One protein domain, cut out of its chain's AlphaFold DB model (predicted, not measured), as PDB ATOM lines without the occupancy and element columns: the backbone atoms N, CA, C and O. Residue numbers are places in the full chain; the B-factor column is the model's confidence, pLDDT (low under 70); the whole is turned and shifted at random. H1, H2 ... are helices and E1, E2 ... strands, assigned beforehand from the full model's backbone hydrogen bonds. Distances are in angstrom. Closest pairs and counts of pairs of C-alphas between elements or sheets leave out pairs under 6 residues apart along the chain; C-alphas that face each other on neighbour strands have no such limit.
ATOM      1  N   HIS A   2     -15.278  23.123 -68.998       89.62
ATOM      2  CA  HIS A   2     -15.281  24.595 -69.115       89.62
ATOM      3  C   HIS A   2     -14.060  25.164 -69.865       89.62
ATOM      4  O   HIS A   2     -13.784  26.354 -69.763       89.62
ATOM      5  N   VAL A   3     -13.313  24.330 -70.595       93.12
ATOM      6  CA  VAL A   3     -12.071  24.719 -71.290       93.12
ATOM      7  C   VAL A   3     -12.174  24.483 -72.797       93.12
ATOM      8  O   VAL A   3     -12.946  23.637 -73.249       93.12
ATOM      9  N   ASN A   4     -11.392  25.235 -73.575       90.69
ATOM     10  CA  ASN A   4     -11.257  25.038 -75.019       90.69
ATOM     11  C   ASN A   4     -10.736  23.619 -75.336       90.69
ATOM     12  O   ASN A   4      -9.869  23.101 -74.632       90.69
ATOM     13  N   LYS A   5     -11.245  23.004 -76.414       89.81
ATOM     14  CA  LYS A   5     -10.920  21.616 -76.789       89.81
ATOM     15  C   LYS A   5      -9.438  21.386 -77.111       89.81
ATOM     16  O   LYS A   5      -8.883  20.381 -76.688       89.81
ATOM     17  N   GLN A   6      -8.802  22.311 -77.832       90.38
ATOM     18  CA  GLN A   6      -7.389  22.207 -78.200       90.38
ATOM     19  C   GLN A   6      -6.505  22.408 -76.980       90.38
ATOM     20  O   GLN A   6      -5.601  21.613 -76.759       90.38
ATOM     21  N   LEU A   7      -6.836  23.389 -76.136       93.12
ATOM     22  CA  LEU A   7      -6.134  23.595 -74.872       93.12
ATOM     23  C   LEU A   7      -6.213  22.354 -73.973       93.12
ATOM     24  O   LEU A   7      -5.205  21.947 -73.409       93.12
ATOM     25  N   PHE A   8      -7.387  21.724 -73.872       95.06
ATOM     26  CA  PHE A   8      -7.553  20.491 -73.102       95.06
ATOM     27  C   PHE A   8      -6.667  19.356 -73.623       95.06
ATOM     28  O   PHE A   8      -5.944  18.760 -72.830       95.06
ATOM     29  N   VAL A   9      -6.701  19.074 -74.931       94.88
ATOM     30  CA  VAL A   9      -5.883  18.006 -75.531       94.88
ATOM     31  C   VAL A   9      -4.399  18.308 -75.355       94.88
ATOM     32  O   VAL A   9      -3.681  17.462 -74.840       94.88
ATOM     33  N   TYR A  10      -3.962  19.526 -75.679       95.31
ATOM     34  CA  TYR A  10      -2.576  19.961 -75.513       95.31
ATOM     35  C   TYR A  10      -2.078  19.759 -74.074       95.31
ATOM     36  O   TYR A  10      -1.062  19.103 -73.843       95.31
ATOM     37  N   SER A  11      -2.823  20.271 -73.087       95.12
ATOM     38  CA  SER A  11      -2.454  20.146 -71.675       95.12
ATOM     39  C   SER A  11      -2.495  18.703 -71.179       95.12
ATOM     40  O   SER A  11      -1.625  18.317 -70.402       95.12
ATOM     41  N   LEU A  12      -3.477  17.903 -71.612       94.94
ATOM     42  CA  LEU A  12      -3.582  16.498 -71.226       94.94
ATOM     43  C   LEU A  12      -2.422  15.680 -71.797       94.94
ATOM     44  O   LEU A  12      -1.794  14.939 -71.050       94.94
ATOM     45  N   THR A  13      -2.104  15.842 -73.085       94.56
ATOM     46  CA  THR A  13      -0.992  15.128 -73.720       94.56
ATOM     47  C   THR A  13       0.331  15.476 -73.037       94.56
ATOM     48  O   THR A  13       1.041  14.565 -72.625       94.56
ATOM     49  N   ILE A  14       0.628  16.762 -72.811       94.19
ATOM     50  CA  ILE A  14       1.845  17.166 -72.079       94.19
ATOM     51  C   ILE A  14       1.858  16.572 -70.669       94.19
ATOM     52  O   ILE A  14       2.860  15.993 -70.255       94.19
ATOM     53  N   ALA A  15       0.756  16.679 -69.923       93.69
ATOM     54  CA  ALA A  15       0.697  16.133 -68.573       93.69
ATOM     55  C   ALA A  15       0.978  14.624 -68.559       93.69
ATOM     56  O   ALA A  15       1.694  14.156 -67.681       93.69
ATOM     57  N   SER A  16       0.462  13.871 -69.528       92.50
ATOM     58  CA  SER A  16       0.680  12.428 -69.610       92.50
ATOM     59  C   SER A  16       2.097  12.033 -70.003       92.50
ATOM     60  O   SER A  16       2.608  11.058 -69.463       92.50
ATOM     61  N   LEU A  17       2.756  12.787 -70.885       90.50
ATOM     62  CA  LEU A  17       4.132  12.484 -71.295       90.50
ATOM     63  C   LEU A  17       5.177  12.855 -70.233       90.50
ATOM     64  O   LEU A  17       6.240  12.240 -70.177       90.50
ATOM     65  N   HIS A  18       4.876  13.822 -69.363       91.94
ATOM     66  CA  HIS A  18       5.820  14.324 -68.353       91.94
ATOM     67  C   HIS A  18       5.568  13.801 -66.931       91.94
ATOM     68  O   HIS A  18       6.379  14.052 -66.041       91.94
ATOM     69  N   ARG A  19       4.468  13.077 -66.693       91.50
ATOM     70  CA  ARG A  19       4.137  12.502 -65.381       91.50
ATOM     71  C   ARG A  19       4.373  10.995 -65.327       91.50
ATOM     72  O   ARG A  19       3.780  10.237 -66.085       91.50
ATOM     73  N   ASP A  20       5.139  10.573 -64.331       89.25
ATOM     74  CA  ASP A  20       5.528   9.177 -64.106       89.25
ATOM     75  C   ASP A  20       4.333   8.237 -63.907       89.25
ATOM     76  O   ASP A  20       4.351   7.110 -64.391       89.25
ATOM     77  N   ASP A  21       3.270   8.699 -63.239       91.69
ATOM     78  CA  ASP A  21       2.054   7.910 -62.998       91.69
ATOM     79  C   ASP A  21       1.201   7.683 -64.256       91.69
ATOM     80  O   ASP A  21       0.242   6.915 -64.213       91.69
ATOM     81  N   LEU A  22       1.539   8.344 -65.367       91.88
ATOM     82  CA  LEU A  22       0.830   8.264 -66.645       91.88
ATOM     83  C   LEU A  22       1.675   7.607 -67.751       91.88
ATOM     84  O   LEU A  22       1.229   7.524 -68.897       91.88
ATOM     85  N   TYR A  23       2.871   7.107 -67.425       88.50
ATOM     86  CA  TYR A  23       3.695   6.350 -68.367       88.50
ATOM     87  C   TYR A  23       2.997   5.067 -68.820       88.50
ATOM     88  O   TYR A  23       2.295   4.407 -68.057       88.50
ATOM     89  N   GLY A  24       3.178   4.725 -70.097       85.56
ATOM     90  CA  GLY A  24       2.476   3.619 -70.743       85.56
ATOM     91  C   GLY A  24       1.038   3.924 -71.188       85.56
ATOM     92  O   GLY A  24       0.407   3.056 -71.784       85.56
ATOM     93  N   ILE A  25       0.496   5.129 -70.963       89.56
ATOM     94  CA  ILE A  25      -0.791   5.507 -71.570       89.56
ATOM     95  C   ILE A  25      -0.599   5.751 -73.072       89.56
ATOM     96  O   ILE A  25       0.111   6.669 -73.482       89.56
ATOM     97  N   SER A  26      -1.276   4.952 -73.898       87.38
ATOM     98  CA  SER A  26      -1.325   5.145 -75.350       87.38
ATOM     99  C   SER A  26      -2.470   6.082 -75.737       87.38
ATOM    100  O   SER A  26      -3.638   5.800 -75.462       87.38
ATOM    101  N   PHE A  27      -2.139   7.185 -76.409       89.50
ATOM    102  CA  PHE A  27      -3.121   8.094 -77.000       89.50
ATOM    103  C   PHE A  27      -3.398   7.733 -78.460       89.50
ATOM    104  O   PHE A  27      -2.490   7.260 -79.143       89.50
ATOM    105  N   PRO A  28      -4.612   8.013 -78.968       92.38
ATOM    106  CA  PRO A  28      -4.831   8.095 -80.404       92.38
ATOM    107  C   PRO A  28      -3.888   9.123 -81.029       92.38
ATOM    108  O   PRO A  28      -3.515  10.113 -80.387       92.38
ATOM    109  N   SER A  29      -3.538   8.923 -82.295       95.19
ATOM    110  CA  SER A  29      -2.691   9.873 -83.005       95.19
ATOM    111  C   SER A  29      -3.364  11.237 -83.119       95.19
ATOM    112  O   SER A  29      -4.580  11.347 -83.300       95.19
ATOM    113  N   ILE A  30      -2.568  12.305 -83.066       96.62
ATOM    114  CA  ILE A  30      -3.084  13.678 -83.113       96.62
ATOM    115  C   ILE A  30      -3.903  13.963 -84.385       96.62
ATOM    116  O   ILE A  30      -4.884  14.700 -84.322       96.62
ATOM    117  N   TYR A  31      -3.587  13.305 -85.508       97.12
ATOM    118  CA  TYR A  31      -4.346  13.416 -86.757       97.12
ATOM    119  C   TYR A  31      -5.732  12.758 -86.719       97.12
ATOM    120  O   TYR A  31      -6.601  13.124 -87.507       97.12
ATOM    121  N   GLU A  32      -5.981  11.840 -85.784       96.75
ATOM    122  CA  GLU A  32      -7.313  11.274 -85.533       96.75
ATOM    123  C   GLU A  32      -8.097  12.111 -84.509       96.75
ATOM    124  O   GLU A  32      -9.327  12.148 -84.545       96.75
ATOM    125  N   ILE A  33      -7.411  12.831 -83.608       95.56
ATOM    126  CA  ILE A  33      -8.027  13.741 -82.621       95.56
ATOM    127  C   ILE A  33      -8.421  15.080 -83.265       95.56
ATOM    128  O   ILE A  33      -9.538  15.566 -83.058       95.56
ATOM    129  N   PHE A  34      -7.537  15.659 -84.082       96.00
ATOM    130  CA  PHE A  34      -7.770  16.898 -84.826       96.00
ATOM    131  C   PHE A  34      -7.635  16.713 -86.346       96.00
ATOM    132  O   PHE A  34      -6.749  17.308 -86.954       96.00
ATOM    133  N   PRO A  35      -8.555  15.981 -87.008       96.69
ATOM    134  CA  PRO A  35      -8.489  15.759 -88.457       96.69
ATOM    135  C   PRO A  35      -8.389  17.042 -89.303       96.69
ATOM    136  O   PRO A  35      -7.774  17.040 -90.364       96.69
ATOM    137  N   TRP A  36      -8.947  18.154 -88.816       96.19
ATOM    138  CA  TRP A  36      -8.925  19.482 -89.451       96.19
ATOM    139  C   TRP A  36      -7.529  20.054 -89.723       96.19
ATOM    140  O   TRP A  36      -7.379  20.921 -90.580       96.19
ATOM    141  N   HIS A  37      -6.520  19.564 -89.006       96.00
ATOM    142  CA  HIS A  37      -5.124  19.979 -89.138       96.00
ATOM    143  C   HIS A  37      -4.340  19.111 -90.126       96.00
ATOM    144  O   HIS A  37      -3.215  19.439 -90.487       96.00
ATOM    145  N   PHE A  38      -4.921  17.996 -90.572       97.75
ATOM    146  CA  PHE A  38      -4.204  16.961 -91.317       97.75
ATOM    147  C   PHE A  38      -4.858  16.595 -92.652       97.75
ATOM    148  O   PHE A  38      -4.162  16.174 -93.577       97.75
ATOM    149  N   PHE A  39      -6.170  16.780 -92.785       97.75
ATOM    150  CA  PHE A  39      -6.921  16.395 -93.976       97.75
ATOM    151  C   PHE A  39      -7.581  17.605 -94.632       97.75
ATOM    152  O   PHE A  39      -8.095  18.498 -93.956       97.75
ATOM    153  N   GLY A  40      -7.576  17.611 -95.968       95.75
ATOM    154  CA  GLY A  40      -8.115  18.709 -96.762       95.75
ATOM    155  C   GLY A  40      -9.619  18.913 -96.562       95.75
ATOM    156  O   GLY A  40     -10.360  17.982 -96.228       95.75
ATOM    157  N   ALA A  41     -10.089  20.136 -96.809       95.06
ATOM    158  CA  ALA A  41     -11.482  20.533 -96.626       95.06
ATOM    159  C   ALA A  41     -12.462  19.619 -97.382       95.06
ATOM    160  O   ALA A  41     -13.483  19.240 -96.811       95.06
ATOM    161  N   GLU A  42     -12.113  19.201 -98.604       94.75
ATOM    162  CA  GLU A  42     -12.900  18.269 -99.424       94.75
ATOM    163  C   GLU A  42     -13.115  16.916 -98.723       94.75
ATOM    164  O   GLU A  42     -14.242  16.429 -98.630       94.75
ATOM    165  N   THR A  43     -12.056  16.319 -98.166       96.75
ATOM    166  CA  THR A  43     -12.130  15.039 -97.442       96.75
ATOM    167  C   THR A  43     -13.058  15.140 -96.235       96.75
ATOM    168  O   THR A  43     -13.900  14.264 -96.014       96.75
ATOM    169  N   LEU A  44     -12.941  16.230 -95.472       96.88
ATOM    170  CA  LEU A  44     -13.775  16.473 -94.295       96.88
ATOM    171  C   LEU A  44     -15.237  16.727 -94.682       96.88
ATOM    172  O   LEU A  44     -16.141  16.229 -94.020       96.88
ATOM    173  N   GLU A  45     -15.482  17.462 -95.766       95.75
ATOM    174  CA  GLU A  45     -16.832  17.712 -96.270       95.75
ATOM    175  C   GLU A  45     -17.510  16.415 -96.740       95.75
ATOM    176  O   GLU A  45     -18.678  16.172 -96.432       95.75
ATOM    177  N   VAL A  46     -16.788  15.536 -97.443       96.38
ATOM    178  CA  VAL A  46     -17.320  14.224 -97.844       96.38
ATOM    179  C   VAL A  46     -17.670  13.377 -96.616       96.38
ATOM    180  O   VAL A  46     -18.751  12.783 -96.577       96.38
ATOM    181  N   ALA A  47     -16.811  13.356 -95.591       96.19
ATOM    182  CA  ALA A  47     -17.091  12.678 -94.325       96.19
ATOM    183  C   ALA A  47     -18.375  13.209 -93.654       96.19
ATOM    184  O   ALA A  47     -19.251  12.426 -93.272       96.19
ATOM    185  N   GLU A  48     -18.532  14.532 -93.572       95.19
ATOM    186  CA  GLU A  48     -19.731  15.182 -93.032       95.19
ATOM    187  C   GLU A  48     -20.990  14.841 -93.843       95.19
ATOM    188  O   GLU A  48     -22.029  14.528 -93.258       95.19
ATOM    189  N   ARG A  49     -20.909  14.816 -95.180       95.56
ATOM    190  CA  ARG A  49     -22.033  14.442 -96.059       95.56
ATOM    191  C   ARG A  49     -22.513  13.010 -95.820       95.56
ATOM    192  O   ARG A  49     -23.722  12.785 -95.776       95.56
ATOM    193  N   TYR A  50     -21.609  12.047 -95.610       95.25
ATOM    194  CA  TYR A  50     -22.001  10.675 -95.245       95.25
ATOM    195  C   TYR A  50     -22.825  10.642 -93.957       95.25
ATOM    196  O   TYR A  50     -23.842   9.946 -93.895       95.25
ATOM    197  N   LYS A  51     -22.420  11.423 -92.949       91.94
ATOM    198  CA  LYS A  51     -23.155  11.537 -91.687       91.94
ATOM    199  C   LYS A  51     -24.508  12.235 -91.879       91.94
ATOM    200  O   LYS A  51     -25.510  11.737 -91.369       91.94
ATOM    201  N   LEU A  52     -24.566  13.329 -92.640       92.88
ATOM    202  CA  LEU A  52     -25.805  14.069 -92.928       92.88
ATOM    203  C   LEU A  52     -26.836  13.234 -93.703       92.88
ATOM    204  O   LEU A  52     -28.034  13.379 -93.484       92.88
ATOM    205  N   HIS A  53     -26.386  12.323 -94.567       93.19
ATOM    206  CA  HIS A  53     -27.252  11.371 -95.268       93.19
ATOM    207  C   HIS A  53     -27.601  10.125 -94.434       93.19
ATOM    208  O   HIS A  53     -28.125   9.153 -94.979       93.19
ATOM    209  N   GLY A  54     -27.288  10.107 -93.134       90.94
ATOM    210  CA  GLY A  54     -27.588   8.981 -92.245       90.94
ATOM    211  C   GLY A  54     -26.889   7.683 -92.648       90.94
ATOM    212  O   GLY A  54     -27.457   6.601 -92.507       90.94
ATOM    213  N   PHE A  55     -25.684   7.787 -93.223       92.44
ATOM    214  CA  PHE A  55     -24.922   6.655 -93.756       92.44
ATOM    215  C   PHE A  55     -25.721   5.801 -94.760       92.44
ATOM    216  O   PHE A  55     -25.585   4.576 -94.815       92.44
ATOM    217  N   HIS A  56     -26.566   6.442 -95.573       90.06
ATOM    218  CA  HIS A  56     -27.337   5.763 -96.610       90.06
ATOM    219  C   HIS A  56     -26.426   4.953 -97.554       90.06
ATOM    220  O   HIS A  56     -25.408   5.453 -98.030       90.06
ATOM    221  N   ASN A  57     -26.791   3.694 -97.821       88.19
ATOM    222  CA  ASN A  57     -26.025   2.721 -98.621       88.19
ATOM    223  C   ASN A  57     -24.602   2.402 -98.119       88.19
ATOM    224  O   ASN A  57     -23.813   1.797 -98.846       88.19
ATOM    225  N   VAL A  58     -24.269   2.745 -96.873       92.06
ATOM    226  CA  VAL A  58     -22.993   2.364 -96.260       92.06
ATOM    227  C   VAL A  58     -23.077   0.932 -95.738       92.06
ATOM    228  O   VAL A  58     -23.997   0.564 -95.002       92.06
ATOM    229  N   LYS A  59     -22.093   0.105 -96.109       86.69
ATOM    230  CA  LYS A  59     -21.964  -1.255 -95.578       86.69
ATOM    231  C   LYS A  59     -21.571  -1.208 -94.104       86.69
ATOM    232  O   LYS A  59     -20.747  -0.395 -93.687       86.69
ATOM    233  N   LYS A  60     -22.133  -2.130 -93.326       87.69
ATOM    234  CA  LYS A  60     -21.722  -2.356 -91.941       87.69
ATOM    235  C   LYS A  60     -20.706  -3.487 -91.887       87.69
ATOM    236  O   LYS A  60     -20.918  -4.525 -92.509       87.69
ATOM    237  N   LEU A  61     -19.639  -3.281 -91.130       85.38
ATOM    238  CA  LEU A  61     -18.657  -4.300 -90.779       85.38
ATOM    239  C   LEU A  61     -18.717  -4.480 -89.262       85.38
ATOM    240  O   LEU A  61     -18.599  -3.497 -88.536       85.38
ATOM    241  N   ASP A  62     -18.963  -5.700 -88.788       83.88
ATOM    242  CA  ASP A  62     -19.130  -6.009 -87.358       83.88
ATOM    243  C   ASP A  62     -20.153  -5.101 -86.651       83.88
ATOM    244  O   ASP A  62     -19.906  -4.579 -85.566       83.88
ATOM    245  N   ASN A  63     -21.304  -4.877 -87.297       84.56
ATOM    246  CA  ASN A  63     -22.373  -3.960 -86.867       84.56
ATOM    247  C   ASN A  63     -21.997  -2.466 -86.793       84.56
ATOM    248  O   ASN A  63     -22.827  -1.658 -86.384       84.56
ATOM    249  N   VAL A  64     -20.813  -2.080 -87.273       88.69
ATOM    250  CA  VAL A  64     -20.341  -0.691 -87.327       88.69
ATOM    251  C   VAL A  64     -20.465  -0.158 -88.754       88.69
ATOM    252  O   VAL A  64     -20.004  -0.804 -89.697       88.69
ATOM    253  N   PHE A  65     -21.058   1.024 -88.946       92.94
ATOM    254  CA  PHE A  65     -21.006   1.704 -90.247       92.94
ATOM    255  C   PHE A  65     -19.550   2.025 -90.597       92.94
ATOM    256  O   PHE A  65     -18.870   2.677 -89.809       92.94
ATOM    257  N   ASN A  66     -19.066   1.579 -91.756       94.19
ATOM    258  CA  ASN A  66     -17.668   1.751 -92.149       94.19
ATOM    259  C   ASN A  66     -17.581   2.521 -93.468       94.19
ATOM    260  O   ASN A  66     -18.027   2.039 -94.511       94.19
ATOM    261  N   VAL A  67     -17.034   3.734 -93.403       95.44
ATOM    262  CA  VAL A  67     -16.850   4.628 -94.547       95.44
ATOM    263  C   VAL A  67     -15.361   4.820 -94.783       95.44
ATOM    264  O   VAL A  67     -14.616   5.074 -93.842       95.44
ATOM    265  N   VAL A  68     -14.940   4.763 -96.045       96.12
ATOM    266  CA  VAL A  68     -13.584   5.123 -96.467       96.12
ATOM    267  C   VAL A  68     -13.686   6.258 -97.480       96.12
ATOM    268  O   VAL A  68     -14.309   6.103 -98.527       96.12
ATOM    269  N   VAL A  69     -13.086   7.397 -97.153       96.75
ATOM    270  CA  VAL A  69     -13.038   8.607 -97.973       96.75
ATOM    271  C   VAL A  69     -11.638   8.734 -98.559       96.75
ATOM    272  O   VAL A  69     -10.659   8.731 -97.816       96.75
ATOM    273  N   LYS A  70     -11.520   8.860 -99.884       96.38
ATOM    274  CA  LYS A  70     -10.234   9.151-100.532       96.38
ATOM    275  C   LYS A  70      -9.765  10.549-100.116       96.38
ATOM    276  O   LYS A  70     -10.525  11.510-100.209       96.38
ATOM    277  N   TYR A 325      -1.492   2.774 -99.597       95.62
ATOM    278  CA  TYR A 325      -2.660   3.360 -98.955       95.62
ATOM    279  C   TYR A 325      -2.583   3.191 -97.442       95.62
ATOM    280  O   TYR A 325      -2.430   2.079 -96.940       95.62
ATOM    281  N   PHE A 326      -2.806   4.291 -96.735       96.00
ATOM    282  CA  PHE A 326      -2.971   4.337 -95.292       96.00
ATOM    283  C   PHE A 326      -4.356   4.879 -94.938       96.00
ATOM    284  O   PHE A 326      -4.814   5.844 -95.552       96.00
ATOM    285  N   ASP A 327      -4.997   4.281 -93.933       96.94
ATOM    286  CA  ASP A 327      -6.314   4.677 -93.438       96.94
ATOM    287  C   ASP A 327      -6.199   5.276 -92.026       96.94
ATOM    288  O   ASP A 327      -5.832   4.566 -91.095       96.94
ATOM    289  N   ALA A 328      -6.600   6.536 -91.845       97.06
ATOM    290  CA  ALA A 328      -6.714   7.184 -90.530       97.06
ATOM    291  C   ALA A 328      -8.180   7.283 -90.080       97.06
ATOM    292  O   ALA A 328      -9.031   7.644 -90.896       97.06
ATOM    293  N   ASP A 329      -8.502   7.020 -88.807       96.44
ATOM    294  CA  ASP A 329      -9.852   7.229 -88.259       96.44
ATOM    295  C   ASP A 329     -10.133   8.733 -88.074       96.44
ATOM    296  O   ASP A 329      -9.701   9.365 -87.114       96.44
ATOM    297  N   ILE A 330     -10.910   9.307 -88.994       96.88
ATOM    298  CA  ILE A 330     -11.350  10.706 -88.956       96.88
ATOM    299  C   ILE A 330     -12.777  10.848 -88.422       96.88
ATOM    300  O   ILE A 330     -13.446  11.841 -88.699       96.88
ATOM    301  N   SER A 331     -13.281   9.889 -87.640       95.38
ATOM    302  CA  SER A 331     -14.636   9.971 -87.072       95.38
ATOM    303  C   SER A 331     -14.841  11.211 -86.199       95.38
ATOM    304  O   SER A 331     -15.963  11.701 -86.108       95.38
ATOM    305  N   ASN A 332     -13.774  11.754 -85.598       93.94
ATOM    306  CA  ASN A 332     -13.833  13.017 -84.856       93.94
ATOM    307  C   ASN A 332     -14.149  14.227 -85.751       93.94
ATOM    308  O   ASN A 332     -14.554  15.256 -85.225       93.94
ATOM    309  N   ALA A 333     -14.010  14.117 -87.078       93.38
ATOM    310  CA  ALA A 333     -14.327  15.190 -88.019       93.38
ATOM    311  C   ALA A 333     -15.828  15.515 -88.097       93.38
ATOM    312  O   ALA A 333     -16.189  16.602 -88.539       93.38
ATOM    313  N   VAL A 334     -16.703  14.590 -87.687       92.88
ATOM    314  CA  VAL A 334     -18.156  14.738 -87.828       92.88
ATOM    315  C   VAL A 334     -18.843  14.887 -86.476       92.88
ATOM    316  O   VAL A 334     -18.449  14.290 -85.476       92.88
ATOM    317  N   ASN A 335     -19.921  15.670 -86.446       89.00
ATOM    318  CA  ASN A 335     -20.726  15.819 -85.238       89.00
ATOM    319  C   ASN A 335     -21.536  14.542 -84.957       89.00
ATOM    320  O   ASN A 335     -22.068  13.899 -85.868       89.00
ATOM    321  N   VAL A 336     -21.660  14.203 -83.676       86.69
ATOM    322  CA  VAL A 336     -22.431  13.052 -83.189       86.69
ATOM    323  C   VAL A 336     -23.779  13.507 -82.631       86.69
ATOM    324  O   VAL A 336     -23.927  14.637 -82.170       86.69
ATOM    325  N   GLU A 337     -24.780  12.633 -82.696       78.56
ATOM    326  CA  GLU A 337     -26.096  12.892 -82.103       78.56
ATOM    327  C   GLU A 337     -26.041  12.721 -80.580       78.56
ATOM    328  O   GLU A 337     -25.340  11.848 -80.069       78.56
ATOM    329  N   GLY A 338     -26.821  13.518 -79.844       68.00
ATOM    330  CA  GLY A 338     -27.117  13.208 -78.448       68.00
ATOM    331  C   GLY A 338     -28.026  11.984 -78.395       68.00
ATOM    332  O   GLY A 338     -29.097  11.992 -78.999       68.00
ATOM    333  N   VAL A 339     -27.614  10.923 -77.702       64.44
ATOM    334  CA  VAL A 339     -28.421   9.700 -77.595       64.44
ATOM    335  C   VAL A 339     -29.639   9.979 -76.706       64.44
ATOM    336  O   VAL A 339     -29.533  10.007 -75.484       64.44
ATOM    337  N   THR A 340     -30.800  10.218 -77.318       53.81
ATOM    338  CA  THR A 340     -32.088  10.363 -76.623       53.81
ATOM    339  C   THR A 340     -32.919   9.089 -76.801       53.81
ATOM    340  O   THR A 340     -33.709   8.986 -77.736       53.81
ATOM    341  N   GLY A 341     -32.708   8.097 -75.932       55.81
ATOM    342  CA  GLY A 341     -33.440   6.822 -75.916       55.81
ATOM    343  C   GLY A 341     -32.672   5.710 -75.193       55.81
ATOM    344  O   GLY A 341     -31.481   5.884 -74.934       55.81
ATOM    345  N   ASP A 342     -33.364   4.609 -74.852       56.38
ATOM    346  CA  ASP A 342     -32.824   3.443 -74.131       56.38
ATOM    347  C   ASP A 342     -31.421   3.069 -74.630       56.38
ATOM    348  O   ASP A 342     -31.189   2.913 -75.829       56.38
ATOM    349  N   VAL A 343     -30.491   2.996 -73.674       60.44
ATOM    350  CA  VAL A 343     -29.042   2.824 -73.837       60.44
ATOM    351  C   VAL A 343     -28.719   1.918 -75.026       60.44
ATOM    352  O   VAL A 343     -29.075   0.741 -75.026       60.44
ATOM    353  N   SER A 344     -28.041   2.469 -76.038       69.00
ATOM    354  CA  SER A 344     -27.531   1.702 -77.178       69.00
ATOM    355  C   SER A 344     -26.898   0.380 -76.711       69.00
ATOM    356  O   SER A 344     -26.074   0.375 -75.792       69.00
ATOM    357  N   SER A 345     -27.279  -0.740 -77.334       73.31
ATOM    358  CA  SER A 345     -26.658  -2.055 -77.106       73.31
ATOM    359  C   SER A 345     -25.309  -2.210 -77.817       73.31
ATOM    360  O   SER A 345     -24.686  -3.268 -77.740       73.31
ATOM    361  N   ASP A 346     -24.853  -1.166 -78.516       83.69
ATOM    362  CA  ASP A 346     -23.548  -1.125 -79.158       83.69
ATOM    363  C   ASP A 346     -22.435  -1.152 -78.105       83.69
ATOM    364  O   ASP A 346     -22.299  -0.251 -77.273       83.69
ATOM    365  N   TYR A 347     -21.626  -2.205 -78.150       83.12
ATOM    366  CA  TYR A 347     -20.602  -2.465 -77.146       83.12
ATOM    367  C   TYR A 347     -19.502  -1.388 -77.114       83.12
ATOM    368  O   TYR A 347     -18.951  -1.113 -76.050       83.12
ATOM    369  N   LEU A 348     -19.187  -0.753 -78.254       85.81
ATOM    370  CA  LEU A 348     -18.190   0.323 -78.310       85.81
ATOM    371  C   LEU A 348     -18.734   1.584 -77.637       85.81
ATOM    372  O   LEU A 348     -18.006   2.234 -76.889       85.81
ATOM    373  N   TYR A 349     -20.011   1.901 -77.856       84.88
ATOM    374  CA  TYR A 349     -20.672   3.009 -77.171       84.88
ATOM    375  C   TYR A 349     -20.766   2.782 -75.663       84.88
ATOM    376  O   TYR A 349     -20.422   3.675 -74.895       84.88
ATOM    377  N   GLN A 350     -21.173   1.584 -75.227       83.50
ATOM    378  CA  GLN A 350     -21.273   1.252 -73.800       83.50
ATOM    379  C   GLN A 350     -19.931   1.340 -73.072       83.50
ATOM    380  O   GLN A 350     -19.895   1.719 -71.903       83.50
ATOM    381  N   PHE A 351     -18.832   1.022 -73.758       84.69
ATOM    382  CA  PHE A 351     -17.494   1.198 -73.204       84.69
ATOM    383  C   PHE A 351     -17.071   2.681 -73.153       84.69
ATOM    384  O   PHE A 351     -16.224   3.041 -72.333       84.69
ATOM    385  N   GLY A 352     -17.663   3.553 -73.991       82.94
ATOM    386  CA  GLY A 352     -17.401   5.003 -74.012       82.94
ATOM    387  C   GLY A 352     -16.984   5.637 -75.354       82.94
ATOM    388  O   GLY A 352     -16.600   6.809 -75.360       82.94
ATOM    389  N   ARG A 353     -17.040   4.932 -76.497       86.31
ATOM    390  CA  ARG A 353     -16.788   5.533 -77.826       86.31
ATOM    391  C   ARG A 353     -18.055   6.200 -78.362       86.31
ATOM    392  O   ARG A 353     -19.018   5.535 -78.725       86.31
ATOM    393  N   ASN A 354     -18.028   7.524 -78.496       84.94
ATOM    394  CA  ASN A 354     -19.231   8.325 -78.771       84.94
ATOM    395  C   ASN A 354     -19.594   8.499 -80.262       84.94
ATOM    396  O   ASN A 354     -20.563   9.191 -80.573       84.94
ATOM    397  N   SER A 355     -18.863   7.882 -81.197       89.38
ATOM    398  CA  SER A 355     -19.151   7.943 -82.640       89.38
ATOM    399  C   SER A 355     -20.351   7.065 -83.012       89.38
ATOM    400  O   SER A 355     -20.182   5.947 -83.502       89.38
ATOM    401  N   VAL A 356     -21.566   7.565 -82.760       88.62
ATOM    402  CA  VAL A 356     -22.829   6.824 -82.914       88.62
ATOM    403  C   VAL A 356     -23.835   7.537 -83.829       88.62
ATOM    404  O   VAL A 356     -23.910   8.766 -83.908       88.62
ATOM    405  N   HIS A 357     -24.627   6.742 -84.546       87.62
ATOM    406  CA  HIS A 357     -25.793   7.174 -85.310       87.62
ATOM    407  C   HIS A 357     -26.936   6.177 -85.123       87.62
ATOM    408  O   HIS A 357     -26.733   4.983 -85.340       87.62
ATOM    409  N   ASN A 358     -28.122   6.652 -84.722       83.94
ATOM    410  CA  ASN A 358     -29.297   5.799 -84.480       83.94
ATOM    411  C   ASN A 358     -28.992   4.556 -83.611       83.94
ATOM    412  O   ASN A 358     -29.422   3.444 -83.913       83.94
ATOM    413  N   GLY A 359     -28.203   4.739 -82.545       82.06
ATOM    414  CA  GLY A 359     -27.836   3.663 -81.619       82.06
ATOM    415  C   GLY A 359     -26.800   2.665 -82.150       82.06
ATOM    416  O   GLY A 359     -26.616   1.619 -81.545       82.06
ATOM    417  N   GLN A 360     -26.118   2.950 -83.262       86.00
ATOM    418  CA  GLN A 360     -25.070   2.084 -83.814       86.00
ATOM    419  C   GLN A 360     -23.770   2.854 -84.033       86.00
ATOM    420  O   GLN A 360     -23.793   4.006 -84.474       86.00
ATOM    421  N   SER A 361     -22.633   2.220 -83.745       90.50
ATOM    422  CA  SER A 361     -21.321   2.827 -83.968       90.50
ATOM    423  C   SER A 361     -21.038   3.077 -85.453       90.50
ATOM    424  O   SER A 361     -21.453   2.316 -86.332       90.50
ATOM    425  N   PHE A 362     -20.257   4.117 -85.738       93.19
ATOM    426  CA  PHE A 362     -19.682   4.369 -87.060       93.19
ATOM    427  C   PHE A 362     -18.176   4.640 -86.988       93.19
ATOM    428  O   PHE A 362     -17.649   5.080 -85.963       93.19
ATOM    429  N   VAL A 363     -17.481   4.377 -88.090       94.94
ATOM    430  CA  VAL A 363     -16.079   4.726 -88.333       94.94
ATOM    431  C   VAL A 363     -15.993   5.353 -89.720       94.94
ATOM    432  O   VAL A 363     -16.449   4.756 -90.698       94.94
ATOM    433  N   ILE A 364     -15.402   6.542 -89.805       96.31
ATOM    434  CA  ILE A 364     -15.063   7.186 -91.076       96.31
ATOM    435  C   ILE A 364     -13.545   7.233 -91.179       96.31
ATOM    436  O   ILE A 364     -12.886   7.765 -90.292       96.31
ATOM    437  N   LYS A 365     -12.996   6.677 -92.256       97.06
ATOM    438  CA  LYS A 365     -11.560   6.619 -92.512       97.06
ATOM    439  C   LYS A 365     -11.176   7.558 -93.645       97.06
ATOM    440  O   LYS A 365     -11.847   7.556 -94.675       97.06
ATOM    441  N   ALA A 366     -10.095   8.312 -93.486       97.81
ATOM    442  CA  ALA A 366      -9.443   9.013 -94.586       97.81
ATOM    443  C   ALA A 366      -8.336   8.120 -95.148       97.81
ATOM    444  O   ALA A 366      -7.426   7.737 -94.416       97.81
ATOM    445  N   ARG A 367      -8.428   7.785 -96.436       97.75
ATOM    446  CA  ARG A 367      -7.460   6.961 -97.159       97.75
ATOM    447  C   ARG A 367      -6.527   7.838 -97.980       97.75
ATOM    448  O   ARG A 367      -6.975   8.433 -98.960       97.75
ATOM    449  N   GLN A 368      -5.252   7.879 -97.620       96.25
ATOM    450  CA  GLN A 368      -4.220   8.670 -98.297       96.25
ATOM    451  C   GLN A 368      -3.116   7.753 -98.836       96.25
ATOM    452  O   GLN A 368      -2.769   6.767 -98.192       96.25
ATOM    453  N   LEU A 369      -2.571   8.065-100.015       95.50
ATOM    454  CA  LEU A 369      -1.345   7.427-100.512       95.50
ATOM    455  C   LEU A 369      -0.143   8.054 -99.817       95.50
ATOM    456  O   LEU A 369      -0.016   9.267 -99.894       95.50
ATOM    457  N   ARG A 370       0.739   7.273 -99.191       96.94
ATOM    458  CA  ARG A 370       1.908   7.782 -98.451       96.94
ATOM    459  C   ARG A 370       3.195   7.140 -98.953       96.94
ATOM    460  O   ARG A 370       3.177   6.017 -99.451       96.94
TER     461      ARG A 370
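What this domain is: This is residues 2 to 70 and 325 to 370 of the 570 residues of the protein "Hemocyanin" of Musca domestica (UniProt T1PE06). A twisted slab of three strands, E1, E3 and E2, has the helix H3 packed along one face, over E1 and E3. To one side of this body, past the short helix H2 by the E2 edge, the long helix H1 stands off from the sheet, and residues 18 to 23 stick out there; the short helix H4 sits by the beginning of E3. The printed part has 115 residues with four named helices and three named strands, along the chain H1 H2 H3 E1 E2 H4 E3, and its class is mixed, helices and strands. The sheet order is E1, E3, E2, mixed: E1 and E3 are parallel, E3 and E2 antiparallel. The whole is only just compact, close to loose, with a radius of gyration of the C-alphas of 15.6 A and spans of 46 by 40 by 27 A.

Where its parts are: E3, residues 360 to 370, is 31.2 A long and ends at C-alpha 370 (1.908, 7.782, -98.451). E1 is residues 64 to 70, 19.3 A, and E2 residues 325 to 329, 13.5 A. H3, residues 41 to 52, measures 16.1 A. H1, residues 5 to 18, measures 20.1 A and begins at C-alpha 5 (-10.920, 21.616, -76.789). H2 is residues 30 to 33 and H4 residues 347 to 351.

How they stand to each other: The sheet is only just strongly twisted, with C-alphas up to 4.3 A off its best plane. Inner strand E3 pairs with E1 through N 65 and O 361, 2.9 A, and with E2 through N 328 and O 366, 3.0 A. H3 and the sheet make two layers, a helix on one face of a sheet, at a height over the sheet of 9.3 A. H3 runs along the strands, at 26 degrees to E1 on the local plane; the closest C-alphas of H3 and E1 are those of Thr 43 and Val 69, 6.5 A apart. H2 only grazes the sheet with residues 31 to 33, and H4 only grazes it with residues 347 to 349. H1 is not on the sheet, but H1 and H2 are near each other, with 5 pairs of C-alphas within 10 A. In H1, H3 and H4 every O i to N i+4 pair is within hydrogen-bond range; H2 is too short for such a pair.

The domain as a whole: The C-alphas farthest apart are those of Asp 20 and Asn 57, 47.2 A. Residues 71 to 324 are not printed, and C-alphas 70 and 325 are 9.7 A apart across the cut. The links H1 to H2, H3 to E1 and E2 to H4 are long. Residues 338 to 344 have pLDDT under 70.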